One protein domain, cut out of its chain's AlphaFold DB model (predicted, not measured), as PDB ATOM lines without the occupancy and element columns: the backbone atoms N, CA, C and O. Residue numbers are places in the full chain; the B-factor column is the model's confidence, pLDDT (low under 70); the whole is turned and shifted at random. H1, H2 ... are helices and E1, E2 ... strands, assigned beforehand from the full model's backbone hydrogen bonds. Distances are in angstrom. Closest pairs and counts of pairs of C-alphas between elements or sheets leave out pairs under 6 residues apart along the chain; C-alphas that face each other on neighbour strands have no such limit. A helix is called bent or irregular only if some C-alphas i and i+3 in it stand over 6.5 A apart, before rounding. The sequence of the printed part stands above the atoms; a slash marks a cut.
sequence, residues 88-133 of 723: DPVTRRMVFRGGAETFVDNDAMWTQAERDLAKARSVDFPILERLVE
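AT A GLANCE: This is residues 88 to 133 of the 723 residues of the protein "MRP-S28 domain-containing protein" of Fonticula alba (UniProt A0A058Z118). You will see a rod: one long helix, H1, kinked near residue 123, with a small loop-like head at its first end, where strand E1 leads out and the link after it folds back to Asn 106. Residues 111 to 116, 118 to 124 and 126 to 133 stand free. The printed part has 46 residues, with E1 then H1, and is mostly helix. It is extended, with a radius of gyration of the C-alphas of 16.9 A and spans of 54 by 17 by 15 A.

IN THESE COORDINATES: Find C-alpha 93 at (21.737, 18.216, -9.575); from there E1, residues 93 to 96, runs 9.6 A. Then find C-alpha 106 at (19.589, 13.459, -5.484); H1, residues 106 to 129, runs 31.9 A to C-alpha 129 at (38.220, -0.037, 16.623).

HOW THE PARTS SIT: Look at Arg 93 and Asn 106, the closest C-alphas of E1 and H1, 6.6 A apart. E1 pairs with no named strand. H1 has a kink of 38 degrees near residue 123 and is irregular, but only just: C-alphas 122 and 125 are 6.54 A apart. In H1, 17 of 20 O i to N i+4 pairs are within hydrogen-bond range.

THE WHOLE: The C-alphas of Gly 99 and Glu 133, the two farthest apart, are 54.4 A apart. The printed part has no cut, and the link from E1 to H1 is short. Residues 88 to 106 are under 70 in pLDDT.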
ATOM      1  N   ASP A  88      26.343  19.260 -10.923       54.31
ATOM      2  CA  ASP A  88      26.582  20.522 -10.234       54.31
ATOM      3  C   ASP A  88      26.618  20.259  -8.716       54.31
ATOM      4  O   ASP A  88      25.571  19.990  -8.120       54.31
ATOM      5  N   PRO A  89      27.800  20.334  -8.071       49.09
ATOM      6  CA  PRO A  89      27.936  20.058  -6.644       49.09
ATOM      7  C   PRO A  89      27.272  21.117  -5.755       49.09
ATOM      8  O   PRO A  89      27.049  20.844  -4.581       49.09
ATOM      9  N   VAL A  90      26.955  22.308  -6.281       54.09
ATOM     10  CA  VAL A  90      26.316  23.385  -5.506       54.09
ATOM     11  C   VAL A  90      24.808  23.178  -5.430       54.09
ATOM     12  O   VAL A  90      24.217  23.360  -4.371       54.09
ATOM     13  N   THR A  91      24.180  22.777  -6.537       60.78
ATOM     14  CA  THR A  91      22.733  22.497  -6.576       60.78
ATOM     15  C   THR A  91      22.388  21.034  -6.300       60.78
ATOM     16  O   THR A  91      21.207  20.701  -6.273       60.78
ATOM     17  N   ARG A  92      23.397  20.165  -6.121       54.38
ATOM     18  CA  ARG A  92      23.276  18.700  -6.025       54.38
ATOM     19  C   ARG A  92      22.535  18.072  -7.219       54.38
ATOM     20  O   ARG A  92      21.978  16.992  -7.082       54.38
ATOM     21  N   ARG A  93      22.520  18.689  -8.409       55.94
ATOM     22  CA  ARG A  93      21.737  18.216  -9.575       55.94
ATOM     23  C   ARG A  93      22.601  17.566 -10.654       55.94
ATOM     24  O   ARG A  93      23.695  18.037 -10.957       55.94
ATOM     25  N   MET A  94      22.070  16.517 -11.285       50.19
ATOM     26  CA  MET A  94      22.565  16.008 -12.569       50.19
ATOM     27  C   MET A  94      21.783  16.656 -13.711       50.19
ATOM     28  O   MET A  94      20.577  16.475 -13.823       50.19
ATOM     29  N   VAL A  95      22.472  17.399 -14.576       52.94
ATOM     30  CA  VAL A  95      21.855  18.068 -15.728       52.94
ATOM     31  C   VAL A  95      22.072  17.241 -16.993       52.94
ATOM     32  O   VAL A  95      23.207  17.060 -17.447       52.94
ATOM     33  N   PHE A  96      20.974  16.779 -17.594       56.66
ATOM     34  CA  PHE A  96      20.970  16.154 -18.915       56.66
ATOM     35  C   PHE A  96      21.060  17.210 -20.014       56.66
ATOM     36  O   PHE A  96      20.159  18.026 -20.213       56.66
ATOM     37  N   ARG A  97      22.135  17.173 -20.807       45.62
ATOM     38  CA  ARG A  97      22.290  18.083 -21.947       45.62
ATOM     39  C   ARG A  97      21.588  17.558 -23.208       45.62
ATOM     40  O   ARG A  97      22.260  17.261 -24.194       45.62
ATOM     41  N   GLY A  98      20.256  17.456 -23.185       48.00
ATOM     42  CA  GLY A  98      19.521  16.934 -24.346       48.00
ATOM     43  C   GLY A  98      18.003  16.752 -24.251       48.00
ATOM     44  O   GLY A  98      17.502  15.871 -24.934       48.00
ATOM     45  N   GLY A  99      17.276  17.576 -23.486       48.41
ATOM     46  CA  GLY A  99      15.809  17.501 -23.398       48.41
ATOM     47  C   GLY A  99      15.317  16.541 -22.310       48.41
ATOM     48  O   GLY A  99      15.905  15.485 -22.116       48.41
ATOM     49  N   ALA A 100      14.248  16.953 -21.617       47.94
ATOM     50  CA  ALA A 100      13.770  16.410 -20.341       47.94
ATOM     51  C   ALA A 100      14.812  16.481 -19.204       47.94
ATOM     52  O   ALA A 100      15.777  15.722 -19.145       47.94
ATOM     53  N   GLU A 101      14.589  17.398 -18.257       44.84
ATOM     54  CA  GLU A 101      15.223  17.324 -16.941       44.84
ATOM     55  C   GLU A 101      14.587  16.151 -16.186       44.84
ATOM     56  O   GLU A 101      13.518  16.282 -15.594       44.84
ATOM     57  N   THR A 102      15.212  14.974 -16.235       51.31
ATOM     58  CA  THR A 102      14.882  13.886 -15.316       51.31
ATOM     59  C   THR A 102      15.410  14.251 -13.936       51.31
ATOM     60  O   THR A 102      16.607  14.161 -13.657       51.31
ATOM     61  N   PHE A 103      14.497  14.693 -13.073       48.44
ATOM     62  CA  PHE A 103      14.755  14.938 -11.660       48.44
ATOM     63  C   PHE A 103      14.997  13.603 -10.947       48.44
ATOM     64  O   PHE A 103      14.098  13.042 -10.329       48.44
ATOM     65  N   VAL A 104      16.225  13.087 -11.038       55.41
ATOM     66  CA  VAL A 104      16.725  12.161 -10.020       55.41
ATOM     67  C   VAL A 104      16.815  12.977  -8.740       55.41
ATOM     68  O   VAL A 104      17.546  13.973  -8.692       55.41
ATOM     69  N   ASP A 105      16.019  12.596  -7.745       59.28
ATOM     70  CA  ASP A 105      15.909  13.315  -6.482       59.28
ATOM     71  C   ASP A 105      17.165  13.046  -5.643       59.28
ATOM     72  O   ASP A 105      17.210  12.199  -4.753       59.28
ATOM     73  N   ASN A 106      18.257  13.712  -6.022       63.44
ATOM     74  CA  ASN A 106      19.589  13.459  -5.484       63.44
ATOM     75  C   ASN A 106      19.652  13.695  -3.972       63.44
ATOM     76  O   ASN A 106      20.494  13.091  -3.318       63.44
ATOM     77  N   ASP A 107      18.767  14.511  -3.396       73.50
ATOM     78  CA  ASP A 107      18.671  14.654  -1.943       73.50
ATOM     79  C   ASP A 107      18.169  13.363  -1.266       73.50
ATOM     80  O   ASP A 107      18.617  13.050  -0.164       73.50
ATOM     81  N   ALA A 108      17.366  12.524  -1.930       74.25
ATOM     82  CA  ALA A 108      17.048  11.178  -1.441       74.25
ATOM     83  C   ALA A 108      18.285  10.256  -1.455       74.25
ATOM     84  O   ALA A 108      18.524   9.531  -0.488       74.25
ATOM     85  N   MET A 109      19.123  10.329  -2.499       73.81
ATOM     86  CA  MET A 109      20.387   9.576  -2.562       73.81
ATOM     87  C   MET A 109      21.416  10.071  -1.535       73.81
ATOM     88  O   MET A 109      22.042   9.256  -0.861       73.81
ATOM     89  N   TRP A 110      21.575  11.388  -1.373       75.44
ATOM     90  CA  TRP A 110      22.482  11.972  -0.380       75.44
ATOM     91  C   TRP A 110      22.014  11.684   1.042       75.44
ATOM     92  O   TRP A 110      22.818  11.224   1.842       75.44
ATOM     93  N   THR A 111      20.724  11.844   1.356       83.44
ATOM     94  CA  THR A 111      20.201  11.481   2.686       83.44
ATOM     95  C   THR A 111      20.256   9.978   2.948       83.44
ATOM     96  O   THR A 111      20.330   9.579   4.108       83.44
ATOM     97  N   GLN A 112      20.214   9.122   1.920       82.56
ATOM     98  CA  GLN A 112      20.466   7.687   2.074       82.56
ATOM     99  C   GLN A 112      21.948   7.424   2.373       82.56
ATOM    100  O   GLN A 112      22.242   6.784   3.375       82.56
ATOM    101  N   ALA A 113      22.879   8.005   1.611       81.62
ATOM    102  CA  ALA A 113      24.317   7.876   1.861       81.62
ATOM    103  C   ALA A 113      24.755   8.466   3.219       81.62
ATOM    104  O   ALA A 113      25.605   7.897   3.898       81.62
ATOM    105  N   GLU A 114      24.155   9.580   3.650       89.88
ATOM    106  CA  GLU A 114      24.353  10.176   4.977       89.88
ATOM    107  C   GLU A 114      23.809   9.252   6.086       89.88
ATOM    108  O   GLU A 114      24.479   9.066   7.102       89.88
ATOM    109  N   ARG A 115      22.649   8.605   5.878       87.44
ATOM    110  CA  ARG A 115      22.100   7.583   6.793       87.44
ATOM    111  C   ARG A 115      22.959   6.320   6.845       87.44
ATOM    112  O   ARG A 115      23.202   5.812   7.937       87.44
ATOM    113  N   ASP A 116      23.457   5.842   5.710       90.75
ATOM    114  CA  ASP A 116      24.320   4.661   5.635       90.75
ATOM    115  C   ASP A 116      25.695   4.934   6.262       90.75
ATOM    116  O   ASP A 116      26.208   4.098   7.000       90.75
ATOM    117  N   LEU A 117      26.251   6.139   6.088       89.81
ATOM    118  CA  LEU A 117      27.459   6.574   6.794       89.81
ATOM    119  C   LEU A 117      27.220   6.729   8.307       89.81
ATOM    120  O   LEU A 117      28.085   6.361   9.098       89.81
ATOM    121  N   ALA A 118      26.066   7.252   8.732       91.31
ATOM    122  CA  ALA A 118      25.707   7.337  10.150       91.31
ATOM    123  C   ALA A 118      25.522   5.945  10.783       91.31
ATOM    124  O   ALA A 118      25.964   5.712  11.909       91.31
ATOM    125  N   LYS A 119      24.936   4.997  10.043       92.06
ATOM    126  CA  LYS A 119      24.853   3.583  10.423       92.06
ATOM    127  C   LYS A 119      26.244   2.948  10.515       92.06
ATOM    128  O   LYS A 119      26.557   2.347  11.536       92.06
ATOM    129  N   ALA A 120      27.109   3.153   9.523       89.38
ATOM    130  CA  ALA A 120      28.480   2.645   9.551       89.38
ATOM    131  C   ALA A 120      29.281   3.213  10.735       89.38
ATOM    132  O   ALA A 120      29.979   2.474  11.419       89.38
ATOM    133  N   ARG A 121      29.118   4.502  11.055       91.00
ATOM    134  CA  ARG A 121      29.741   5.133  12.232       91.00
ATOM    135  C   ARG A 121      29.234   4.600  13.572       91.00
ATOM    136  O   ARG A 121      29.984   4.630  14.536       91.00
ATOM    137  N   SER A 122      27.979   4.161  13.652       91.19
ATOM    138  CA  SER A 122      27.373   3.685  14.907       91.19
ATOM    139  C   SER A 122      27.478   2.171  15.106       91.19
ATOM    140  O   SER A 122      27.439   1.715  16.245       91.19
ATOM    141  N   VAL A 123      27.622   1.399  14.025       90.75
ATOM    142  CA  VAL A 123      27.653  -0.072  14.057       90.75
ATOM    143  C   VAL A 123      29.011  -0.624  13.630       90.75
ATOM    144  O   VAL A 123      29.597  -1.417  14.361       90.75
ATOM    145  N   ASP A 124      29.530  -0.201  12.477       90.06
ATOM    146  CA  ASP A 124      30.699  -0.833  11.853       90.06
ATOM    147  C   ASP A 124      32.029  -0.259  12.376       90.06
ATOM    148  O   ASP A 124      32.986  -0.999  12.594       90.06
ATOM    149  N   PHE A 125      32.107   1.052  12.626       91.25
ATOM    150  CA  PHE A 125      33.334   1.711  13.093       91.25
ATOM    151  C   PHE A 125      33.768   1.230  14.495       91.25
ATOM    152  O   PHE A 125      34.937   0.868  14.628       91.25
ATOM    153  N   PRO A 126      32.873   1.061  15.494       92.94
ATOM    154  CA  PRO A 126      33.237   0.462  16.784       92.94
ATOM    155  C   PRO A 126      33.673  -1.013  16.700       92.94
ATOM    156  O   PRO A 126      34.257  -1.549  17.641       92.94
ATOM    157  N   ILE A 127      33.381  -1.704  15.589       90.75
ATOM    158  CA  ILE A 127      33.914  -3.047  15.313       90.75
ATOM    159  C   ILE A 127      35.333  -2.936  14.739       90.75
ATOM    160  O   ILE A 127      36.199  -3.717  15.128       90.75
ATOM    161  N   LEU A 128      35.596  -1.952  13.870       89.88
ATOM    162  CA  LEU A 128      36.939  -1.663  13.353       89.88
ATOM    163  C   LEU A 128      37.903  -1.188  14.449       89.88
ATOM    164  O   LEU A 128      39.070  -1.561  14.411       89.88
ATOM    165  N   GLU A 129      37.428  -0.442  15.448       89.50
ATOM    166  CA  GLU A 129      38.220  -0.037  16.623       89.50
ATOM    167  C   GLU A 129      38.785  -1.246  17.389       89.50
ATOM    168  O   GLU A 129      39.928  -1.219  17.835       89.50
ATOM    169  N   ARG A 130      38.049  -2.364  17.447       88.12
ATOM    170  CA  ARG A 130      38.520  -3.628  18.055       88.12
ATOM    171  C   ARG A 130      39.570  -4.367  17.217       88.12
ATOM    172  O   ARG A 130      40.115  -5.364  17.679       88.12
ATOM    173  N   LEU A 131      39.800  -3.920  15.983       87.38
ATOM    174  CA  LEU A 131      40.824  -4.423  15.066       87.38
ATOM    175  C   LEU A 131      42.007  -3.448  14.938       87.38
ATOM    176  O   LEU A 131      42.893  -3.675  14.113       87.38
ATOM    177  N   VAL A 132      42.027  -2.360  15.716       89.88
ATOM    178  CA  VAL A 132      43.185  -1.469  15.801       89.88
ATOM    179  C   VAL A 132      44.282  -2.181  16.586       89.88
ATOM    180  O   VAL A 132      44.119  -2.507  17.758       89.88
ATOM    181  N   GLU A 133      45.404  -2.426  15.919       89.88
ATOM    182  CA  GLU A 133      46.638  -2.879  16.555       89.88
ATOM    183  C   GLU A 133      47.440  -1.659  17.026       89.88
ATOM    184  O   GLU A 133      47.606  -0.690  16.274       89.88
TER     185      GLU A 133